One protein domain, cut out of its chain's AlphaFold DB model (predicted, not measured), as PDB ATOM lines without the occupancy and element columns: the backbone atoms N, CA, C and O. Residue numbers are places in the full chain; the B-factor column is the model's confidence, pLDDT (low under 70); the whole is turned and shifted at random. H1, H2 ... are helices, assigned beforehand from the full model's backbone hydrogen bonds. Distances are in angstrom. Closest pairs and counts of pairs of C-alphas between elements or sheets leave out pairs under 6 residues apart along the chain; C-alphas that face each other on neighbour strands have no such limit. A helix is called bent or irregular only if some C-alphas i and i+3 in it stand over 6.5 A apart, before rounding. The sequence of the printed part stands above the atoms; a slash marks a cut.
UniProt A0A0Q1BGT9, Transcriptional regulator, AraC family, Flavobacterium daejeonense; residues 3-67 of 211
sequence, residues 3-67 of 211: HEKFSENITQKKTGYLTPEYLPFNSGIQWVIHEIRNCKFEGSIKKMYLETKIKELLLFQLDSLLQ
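Overview. This is residues 3 to 67 of the 211 residues of the protein "Transcriptional regulator, AraC family" of Flavobacterium daejeonense (UniProt A0A0Q1BGT9). The model is a helical hairpin of unequal arms, the shorter helix H2 packed beside a stretch of the long helix H3, with a small helix, H1, set off from the hairpin and joined to it by a long loop, residues 12 to 26. The outline is flat, spanning 35 by 30 by 15 A along its three main axes. The printed part has 65 residues with three named helices, in the order H1, H2, H3, and no named strand; the class is all helix. The whole is only just loose, close to compact, with a radius of gyration of the C-alphas of 13.3 A.

Along the chain. The printed part begins with H1, residues 3 to 11, whose first C-alpha, that of His 3, is at (-9.701, 4.376, -35.416); from first to last C-alpha it measures 12.2 A. Residues 12 to 26 follow with no named element. H2 takes up residues 27 to 37, from C-alpha 27 at (-17.303, 8.202, -11.560), and is 15.3 A long from first to last C-alpha. After five residues H3 begins at Gly 43 and runs to Leu 66, with C-alpha 66 at (-15.270, 16.567, -26.715). H3 is the longest helix, with 24 residues and 34.8 A from first to last C-alpha.

Arrangement. H1 touches no helix: it is apart from H2 and apart from H3. H2 and H3 touch, with 8 pairs of C-alphas within 8 A, and their closest C-alphas, those of Ile 29 and Leu 57, are 5.9 A apart. Their lines stand at a shallow tilt of 18 degrees and they run opposite ways, a helical hairpin with 10.1 A from centre to centre. H3 touches H2 with residues 50 to 60 alone. In H1, H2 and H3 every O i to N i+4 pair is within hydrogen-bond range. No helix is bent or irregular.

Size, cuts and confidence. The two C-alphas farthest apart are those of Gly 43 and Gln 67, at 36.3 A, while the first and last printed C-alphas, those of His 3 and Gln 67, are 19.2 A apart. The printed part has no cut. The link from H1 to H2, 15 residues, is long, and its C-alphas lie 11 to 17 A from the mean of all C-alphas; the link from H2 to H3, 5 residues, is tight. The mean pLDDT of the printed part is 75.0. It is under 70 at 19 residues: residue 3, residues 14 to 27, of which residue 27 belongs to H2, and residues 64 to 67, of which 64 to 66 belong to H3.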
ATOM      1  N   HIS A   3      -8.533   5.258 -35.454       66.69
ATOM      2  CA  HIS A   3      -9.701   4.376 -35.416       66.69
ATOM      3  C   HIS A   3      -9.573   3.114 -36.293       66.69
ATOM      4  O   HIS A   3     -10.190   2.101 -35.970       66.69
ATOM      5  N   GLU A   4      -8.766   3.130 -37.360       71.06
ATOM      6  CA  GLU A   4      -8.520   1.955 -38.217       71.06
ATOM      7  C   GLU A   4      -7.651   0.943 -37.474       71.06
ATOM      8  O   GLU A   4      -8.023  -0.218 -37.353       71.06
ATOM      9  N   LYS A   5      -6.562   1.414 -36.851       71.31
ATOM     10  CA  LYS A   5      -5.674   0.571 -36.034       71.31
ATOM     11  C   LYS A   5      -6.402  -0.007 -34.816       71.31
ATOM     12  O   LYS A   5      -6.180  -1.155 -34.441       71.31
ATOM     13  N   PHE A   6      -7.301   0.770 -34.209       71.19
ATOM     14  CA  PHE A   6      -8.194   0.277 -33.161       71.19
ATOM     15  C   PHE A   6      -9.126  -0.823 -33.694       71.19
ATOM     16  O   PHE A   6      -9.170  -1.910 -33.125       71.19
ATOM     17  N   SER A   7      -9.809  -0.582 -34.815       74.75
ATOM     18  CA  SER A   7     -10.731  -1.548 -35.434       74.75
ATOM     19  C   SER A   7     -10.039  -2.858 -35.837       74.75
ATOM     20  O   SER A   7     -10.574  -3.943 -35.596       74.75
ATOM     21  N   GLU A   8      -8.825  -2.776 -36.380       80.56
ATOM     22  CA  GLU A   8      -7.983  -3.935 -36.697       80.56
ATOM     23  C   GLU A   8      -7.619  -4.735 -35.443       80.56
ATOM     24  O   GLU A   8      -7.799  -5.955 -35.417       80.56
ATOM     25  N   ASN A   9      -7.177  -4.063 -34.375       75.94
ATOM     26  CA  ASN A   9      -6.833  -4.717 -33.113       75.94
ATOM     27  C   ASN A   9      -8.038  -5.440 -32.499       75.94
ATOM     28  O   ASN A   9      -7.917  -6.606 -32.121       75.94
ATOM     29  N   ILE A  10      -9.212  -4.802 -32.471       76.44
ATOM     30  CA  ILE A  10     -10.437  -5.417 -31.942       76.44
ATOM     31  C   ILE A  10     -10.839  -6.647 -32.765       76.44
ATOM     32  O   ILE A  10     -11.164  -7.689 -32.193       76.44
ATOM     33  N   THR A  11     -10.745  -6.573 -34.097       80.25
ATOM     34  CA  THR A  11     -11.035  -7.711 -34.990       80.25
ATOM     35  C   THR A  11     -10.066  -8.875 -34.752       80.25
ATOM     36  O   THR A  11     -10.461 -10.039 -34.794       80.25
ATOM     37  N   GLN A  12      -8.812  -8.569 -34.408       84.06
ATOM     38  CA  GLN A  12      -7.786  -9.547 -34.031       84.06
ATOM     39  C   GLN A  12      -7.847  -9.986 -32.556       84.06
ATOM     40  O   GLN A  12      -6.955 -10.707 -32.108       84.06
ATOM     41  N   LYS A  13      -8.872  -9.577 -31.790       76.25
ATOM     42  CA  LYS A  13      -9.000  -9.825 -30.338       76.25
ATOM     43  C   LYS A  13      -7.811  -9.313 -29.511       76.25
ATOM     44  O   LYS A  13      -7.528  -9.836 -28.436       76.25
ATOM     45  N   LYS A  14      -7.116  -8.290 -30.004       67.94
ATOM     46  CA  LYS A  14      -6.037  -7.584 -29.307       67.94
ATOM     47  C   LYS A  14      -6.585  -6.315 -28.665       67.94
ATOM     48  O   LYS A  14      -7.501  -5.681 -29.186       67.94
ATOM     49  N   THR A  15      -6.009  -5.920 -27.536       67.56
ATOM     50  CA  THR A  15      -6.321  -4.638 -26.900       67.56
ATOM     51  C   THR A  15      -5.837  -3.488 -27.780       67.56
ATOM     52  O   THR A  15      -4.726  -3.526 -28.307       67.56
ATOM     53  N   GLY A  16      -6.663  -2.458 -27.944       66.19
ATOM     54  CA  GLY A  16      -6.332  -1.268 -28.722       66.19
ATOM     55  C   GLY A  16      -6.728  -0.004 -27.974       66.19
ATOM     56  O   GLY A  16      -7.725   0.008 -27.255       66.19
ATOM     57  N   TYR A  17      -5.957   1.061 -28.165       66.88
ATOM     58  CA  TYR A  17      -6.260   2.379 -27.617       66.88
ATOM     59  C   TYR A  17      -6.983   3.222 -28.667       66.88
ATOM     60  O   TYR A  17      -6.591   3.233 -29.835       66.88
ATOM     61  N   LEU A  18      -8.044   3.919 -28.254       65.94
ATOM     62  CA  LEU A  18      -8.787   4.840 -29.121       65.94
ATOM     63  C   LEU A  18      -8.061   6.191 -29.262       65.94
ATOM     64  O   LEU A  18      -8.161   6.846 -30.298       65.94
ATOM     65  N   THR A  19      -7.294   6.572 -28.238       61.28
ATOM     66  CA  THR A  19      -6.463   7.779 -28.178       61.28
ATOM     67  C   THR A  19      -5.062   7.451 -27.661       61.28
ATOM     68  O   THR A  19      -4.913   6.498 -26.898       61.28
ATOM     69  N   PRO A  20      -4.030   8.220 -28.055       55.94
ATOM     70  CA  PRO A  20      -2.674   8.048 -27.527       55.94
ATOM     71  C   PRO A  20      -2.538   8.521 -26.069       55.94
ATOM     72  O   PRO A  20      -1.602   8.130 -25.384       55.94
ATOM     73  N   GLU A  21      -3.475   9.345 -25.591       58.00
ATOM     74  CA  GLU A  21      -3.503   9.882 -24.229       58.00
ATOM     75  C   GLU A  21      -4.443   9.072 -23.325       58.00
ATOM     76  O   GLU A  21      -5.533   8.663 -23.744       58.00
ATOM     77  N   TYR A  22      -4.035   8.874 -22.067       55.94
ATOM     78  CA  TYR A  22      -4.857   8.248 -21.032       55.94
ATOM     79  C   TYR A  22      -5.988   9.188 -20.606       55.94
ATOM     80  O   TYR A  22      -5.760  10.205 -19.952       55.94
ATOM     81  N   LEU A  23      -7.225   8.823 -20.938       58.56
ATOM     82  CA  LEU A  23      -8.402   9.575 -20.510       58.56
ATOM     83  C   LEU A  23      -8.754   9.258 -19.047       58.56
ATOM     84  O   LEU A  23      -8.731   8.089 -18.644       58.56
ATOM     85  N   PRO A  24      -9.109  10.270 -18.236       56.75
ATOM     86  CA  PRO A  24      -9.433  10.063 -16.834       56.75
ATOM     87  C   PRO A  24     -10.726   9.252 -16.673       56.75
ATOM     88  O   PRO A  24     -11.781   9.600 -17.205       56.75
ATOM     89  N   PHE A  25     -10.668   8.195 -15.862       62.72
ATOM     90  CA  PHE A  25     -11.849   7.436 -15.452       62.72
ATOM     91  C   PHE A  25     -12.711   8.289 -14.512       62.72
ATOM     92  O   PHE A  25     -12.376   8.475 -13.341       62.72
ATOM     93  N   ASN A  26     -13.823   8.822 -15.016       66.38
ATOM     94  CA  ASN A  26     -14.798   9.520 -14.182       66.38
ATOM     95  C   ASN A  26     -15.675   8.522 -13.390       66.38
ATOM     96  O   ASN A  26     -15.687   7.315 -13.651       66.38
ATOM     97  N   SER A  27     -16.418   9.024 -12.401       64.00
ATOM     98  CA  SER A  27     -17.303   8.202 -11.560       64.00
ATOM     99  C   SER A  27     -18.407   7.489 -12.352       64.00
ATOM    100  O   SER A  27     -18.850   6.422 -11.938       64.00
ATOM    101  N   GLY A  28     -18.816   8.039 -13.502       70.25
ATOM    102  CA  GLY A  28     -19.773   7.412 -14.418       70.25
ATOM    103  C   GLY A  28     -19.212   6.147 -15.064       70.25
ATOM    104  O   GLY A  28     -19.841   5.097 -15.002       70.25
ATOM    105  N   ILE A  29     -17.980   6.198 -15.581       77.94
ATOM    106  CA  ILE A  29     -17.295   5.032 -16.165       77.94
ATOM    107  C   ILE A  29     -17.147   3.913 -15.127       77.94
ATOM    108  O   ILE A  29     -17.447   2.756 -15.415       77.94
ATOM    109  N   GLN A  30     -16.733   4.255 -13.903       71.44
ATOM    110  CA  GLN A  30     -16.591   3.283 -12.813       71.44
ATOM    111  C   GLN A  30     -17.926   2.610 -12.461       71.44
ATOM    112  O   GLN A  30     -17.976   1.394 -12.269       71.44
ATOM    113  N   TRP A  31     -19.019   3.376 -12.439       75.88
ATOM    114  CA  TRP A  31     -20.359   2.843 -12.198       75.88
ATOM    115  C   TRP A  31     -20.816   1.895 -13.311       75.88
ATOM    116  O   TRP A  31     -21.308   0.803 -13.038       75.88
ATOM    117  N   VAL A  32     -20.592   2.259 -14.573       77.00
ATOM    118  CA  VAL A  32     -20.957   1.404 -15.711       77.00
ATOM    119  C   VAL A  32     -20.150   0.107 -15.726       77.00
ATOM    120  O   VAL A  32     -20.707  -0.957 -15.987       77.00
ATOM    121  N   ILE A  33     -18.858   0.157 -15.385       80.00
ATOM    122  CA  ILE A  33     -18.030  -1.048 -15.232       80.00
ATOM    123  C   ILE A  33     -18.571  -1.934 -14.102       80.00
ATOM    124  O   ILE A  33     -18.665  -3.150 -14.270       80.00
ATOM    125  N   HIS A  34     -18.957  -1.347 -12.967       76.56
ATOM    126  CA  HIS A  34     -19.573  -2.082 -11.863       76.56
ATOM    127  C   HIS A  34     -20.876  -2.780 -12.289       76.56
ATOM    128  O   HIS A  34     -21.077  -3.957 -11.991       76.56
ATOM    129  N   GLU A  35     -21.732  -2.082 -13.030       80.44
ATOM    130  CA  GLU A  35     -22.988  -2.598 -13.583       80.44
ATOM    131  C   GLU A  35     -22.762  -3.758 -14.570       80.44
ATOM    132  O   GLU A  35     -23.404  -4.805 -14.473       80.44
ATOM    133  N   ILE A  36     -21.777  -3.628 -15.469       85.75
ATOM    134  CA  ILE A  36     -21.361  -4.710 -16.377       85.75
ATOM    135  C   ILE A  36     -20.907  -5.940 -15.584       85.75
ATOM    136  O   ILE A  36     -21.327  -7.060 -15.882       85.75
ATOM    137  N   ARG A  37     -20.059  -5.740 -14.569       77.69
ATOM    138  CA  ARG A  37     -19.482  -6.827 -13.763       77.69
ATOM    139  C   ARG A  37     -20.526  -7.561 -12.924       77.69
ATOM    140  O   ARG A  37     -20.391  -8.764 -12.730       77.69
ATOM    141  N   ASN A  38     -21.566  -6.865 -12.475       78.81
ATOM    142  CA  ASN A  38     -22.642  -7.427 -11.655       78.81
ATOM    143  C   ASN A  38     -23.911  -7.760 -12.458       78.81
ATOM    144  O   ASN A  38     -24.986  -7.943 -11.878       78.81
ATOM    145  N   CYS A  39     -23.811  -7.846 -13.786       82.19
ATOM    146  CA  CYS A  39     -24.942  -8.155 -14.649       82.19
ATOM    147  C   CYS A  39     -25.521  -9.549 -14.341       82.19
ATOM    148  O   CYS A  39     -24.859 -10.569 -14.548       82.19
ATOM    149  N   LYS A  40     -26.784  -9.583 -13.900       85.94
ATOM    150  CA  LYS A  40     -27.543 -10.813 -13.600       85.94
ATOM    151  C   LYS A  40     -28.366 -11.335 -14.781       85.94
ATOM    152  O   LYS A  40     -29.006 -12.372 -14.661       85.94
ATOM    153  N   PHE A  41     -28.402 -10.604 -15.895       85.44
ATOM    154  CA  PHE A  41     -29.134 -11.033 -17.084       85.44
ATOM    155  C   PHE A  41     -28.400 -12.176 -17.787       85.44
ATOM    156  O   PHE A  41     -27.169 -12.246 -17.768       85.44
ATOM    157  N   GLU A  42     -29.159 -13.038 -18.460       86.19
ATOM    158  CA  GLU A  42     -28.650 -14.189 -19.210       86.19
ATOM    159  C   GLU A  42     -29.149 -14.180 -20.664       86.19
ATOM    160  O   GLU A  42     -30.006 -13.378 -21.048       86.19
ATOM    161  N   GLY A  43     -28.564 -15.043 -21.498       86.25
ATOM    162  CA  GLY A  43     -28.962 -15.216 -22.896       86.25
ATOM    163  C   GLY A  43     -28.899 -13.933 -23.735       86.25
ATOM    164  O   GLY A  43     -27.978 -13.120 -23.615       86.25
ATOM    165  N   SER A  44     -29.891 -13.749 -24.607       85.00
ATOM    166  CA  SER A  44     -30.005 -12.588 -25.502       85.00
ATOM    167  C   SER A  44     -30.148 -11.258 -24.751       85.00
ATOM    168  O   SER A  44     -29.637 -10.238 -25.212       85.00
ATOM    169  N   ILE A  45     -30.764 -11.274 -23.566       85.31
ATOM    170  CA  ILE A  45     -30.958 -10.082 -22.728       85.31
ATOM    171  C   ILE A  45     -29.617  -9.595 -22.177       85.31
ATOM    172  O   ILE A  45     -29.340  -8.396 -22.206       85.31
ATOM    173  N   LYS A  46     -28.736 -10.516 -21.756       84.50
ATOM    174  CA  LYS A  46     -27.372 -10.165 -21.332       84.50
ATOM    175  C   LYS A  46     -26.614  -9.448 -22.438       84.50
ATOM    176  O   LYS A  46     -25.990  -8.421 -22.191       84.50
ATOM    177  N   LYS A  47     -26.692  -9.971 -23.663       82.06
ATOM    178  CA  LYS A  47     -26.024  -9.378 -24.825       82.06
ATOM    179  C   LYS A  47     -26.511  -7.948 -25.075       82.06
ATOM    180  O   LYS A  47     -25.692  -7.040 -25.155       82.06
ATOM    181  N   MET A  48     -27.827  -7.736 -25.102       82.31
ATOM    182  CA  MET A  48     -28.423  -6.412 -25.313       82.31
ATOM    183  C   MET A  48     -28.074  -5.419 -24.187       82.31
ATOM    184  O   MET A  48     -27.782  -4.247 -24.444       82.31
ATOM    185  N   TYR A  49     -28.042  -5.890 -22.937       85.62
ATOM    186  CA  TYR A  49     -27.611  -5.093 -21.789       85.62
ATOM    187  C   TYR A  49     -26.146  -4.659 -21.920       85.62
ATOM    188  O   TYR A  49     -25.835  -3.477 -21.783       85.62
ATOM    189  N   LEU A  50     -25.248  -5.595 -22.241       82.06
ATOM    190  CA  LEU A  50     -23.824  -5.306 -22.414       82.06
ATOM    191  C   LEU A  50     -23.576  -4.343 -23.578       82.06
ATOM    192  O   LEU A  50     -22.806  -3.401 -23.421       82.06
ATOM    193  N   GLU A  51     -24.262  -4.513 -24.707       84.31
ATOM    194  CA  GLU A  51     -24.180  -3.579 -25.838       84.31
ATOM    195  C   GLU A  51     -24.601  -2.157 -25.441       84.31
ATOM    196  O   GLU A  51     -23.978  -1.181 -25.861       84.31
ATOM    197  N   THR A  52     -25.624  -2.026 -24.594       86.00
ATOM    198  CA  THR A  52     -26.077  -0.728 -24.071       86.00
ATOM    199  C   THR A  52     -25.028  -0.112 -23.148       86.00
ATOM    200  O   THR A  52     -24.692   1.061 -23.289       86.00
ATOM    201  N   LYS A  53     -24.449  -0.914 -22.250       86.25
ATOM    202  CA  LYS A  53     -23.419  -0.457 -21.311       86.25
ATOM    203  C   LYS A  53     -22.110  -0.090 -22.007       86.25
ATOM    204  O   LYS A  53     -21.480   0.892 -21.638       86.25
ATOM    205  N   ILE A  54     -21.723  -0.811 -23.058       86.19
ATOM    206  CA  ILE A  54     -20.563  -0.460 -23.890       86.19
ATOM    207  C   ILE A  54     -20.788   0.888 -24.583       86.19
ATOM    208  O   ILE A  54     -19.892   1.727 -24.582       86.19
ATOM    209  N   LYS A  55     -21.986   1.136 -25.129       82.81
ATOM    210  CA  LYS A  55     -22.328   2.445 -25.712       82.81
ATOM    211  C   LYS A  55     -22.285   3.560 -24.667       82.81
ATOM    212  O   LYS A  55     -21.808   4.644 -24.969       82.81
ATOM    213  N   GLU A  56     -22.726   3.283 -23.443       82.19
ATOM    214  CA  GLU A  56     -22.635   4.209 -22.310       82.19
ATOM    215  C   GLU A  56     -21.170   4.536 -21.954       82.19
ATOM    216  O   GLU A  56     -20.820   5.704 -21.800       82.19
ATOM    217  N   LEU A  57     -20.281   3.533 -21.924       77.81
ATOM    218  CA  LEU A  57     -18.835   3.740 -21.745       77.81
ATOM    219  C   LEU A  57     -18.227   4.587 -22.865       77.81
ATOM    220  O   LEU A  57     -17.460   5.509 -22.588       77.81
ATOM    221  N   LEU A  58     -18.581   4.293 -24.118       80.31
ATOM    222  CA  LEU A  58     -18.123   5.061 -25.273       80.31
ATOM    223  C   LEU A  58     -18.624   6.505 -25.212       80.31
ATOM    224  O   LEU A  58     -17.856   7.414 -25.497       80.31
ATOM    225  N   LEU A  59     -19.870   6.733 -24.791       80.12
ATOM    226  CA  LEU A  59     -20.415   8.075 -24.583       80.12
ATOM    227  C   LEU A  59     -19.632   8.841 -23.516       80.12
ATOM    228  O   LEU A  59     -19.262   9.980 -23.769       80.12
ATOM    229  N   PHE A  60     -19.310   8.228 -22.373       73.94
ATOM    230  CA  PHE A  60     -18.483   8.880 -21.352       73.94
ATOM    231  C   PHE A  60     -17.063   9.197 -21.841       73.94
ATOM    232  O   PHE A  60     -16.515  10.243 -21.496       73.94
ATOM    233  N   GLN A  61     -16.461   8.314 -22.640       74.62
ATOM    234  CA  GLN A  61     -15.138   8.549 -23.222       74.62
ATOM    235  C   GLN A  61     -15.169   9.642 -24.296       74.62
ATOM    236  O   GLN A  61     -14.296  10.503 -24.307       74.62
ATOM    237  N   LEU A  62     -16.184   9.651 -25.161       76.62
ATOM    238  CA  LEU A  62     -16.380  10.686 -26.175       76.62
ATOM    239  C   LEU A  62     -16.710  12.037 -25.542       76.62
ATOM    240  O   LEU A  62     -16.164  13.046 -25.966       76.62
ATOM    241  N   ASP A  63     -17.535  12.067 -24.499       74.62
ATOM    242  CA  ASP A  63     -17.802  13.277 -23.722       74.62
ATOM    243  C   ASP A  63     -16.510  13.816 -23.096       74.62
ATOM    244  O   ASP A  63     -16.213  14.996 -23.234       74.62
ATOM    245  N   SER A  64     -15.660  12.948 -22.537       68.06
ATOM    246  CA  SER A  64     -14.335  13.344 -22.039       68.06
ATOM    247  C   SER A  64     -13.359  13.806 -23.132       68.06
ATOM    248  O   SER A  64     -12.375  14.465 -22.801       68.06
ATOM    249  N   LEU A  65     -13.580  13.446 -24.401       68.69
ATOM    250  CA  LEU A  65     -12.773  13.887 -25.547       68.69
ATOM    251  C   LEU A  65     -13.279  15.205 -26.142       68.69
ATOM    252  O   LEU A  65     -12.489  16.044 -26.573       68.69
ATOM    253  N   LEU A  66     -14.601  15.381 -26.181       68.81
ATOM    254  CA  LEU A  66     -15.270  16.567 -26.715       68.81
ATOM    255  C   LEU A  66     -15.269  17.711 -25.702       68.81
ATOM    256  O   LEU A  66     -15.067  18.872 -26.065       68.81
ATOM    257  N   GLN A  67     -15.418  17.386 -24.420       59.59
ATOM    258  CA  GLN A  67     -15.033  18.277 -23.346       59.59
ATOM    259  C   GLN A  67     -13.508  18.297 -23.310       59.59
ATOM    260  O   GLN A  67     -12.887  17.515 -22.595       59.59
TER     261      GLN A  67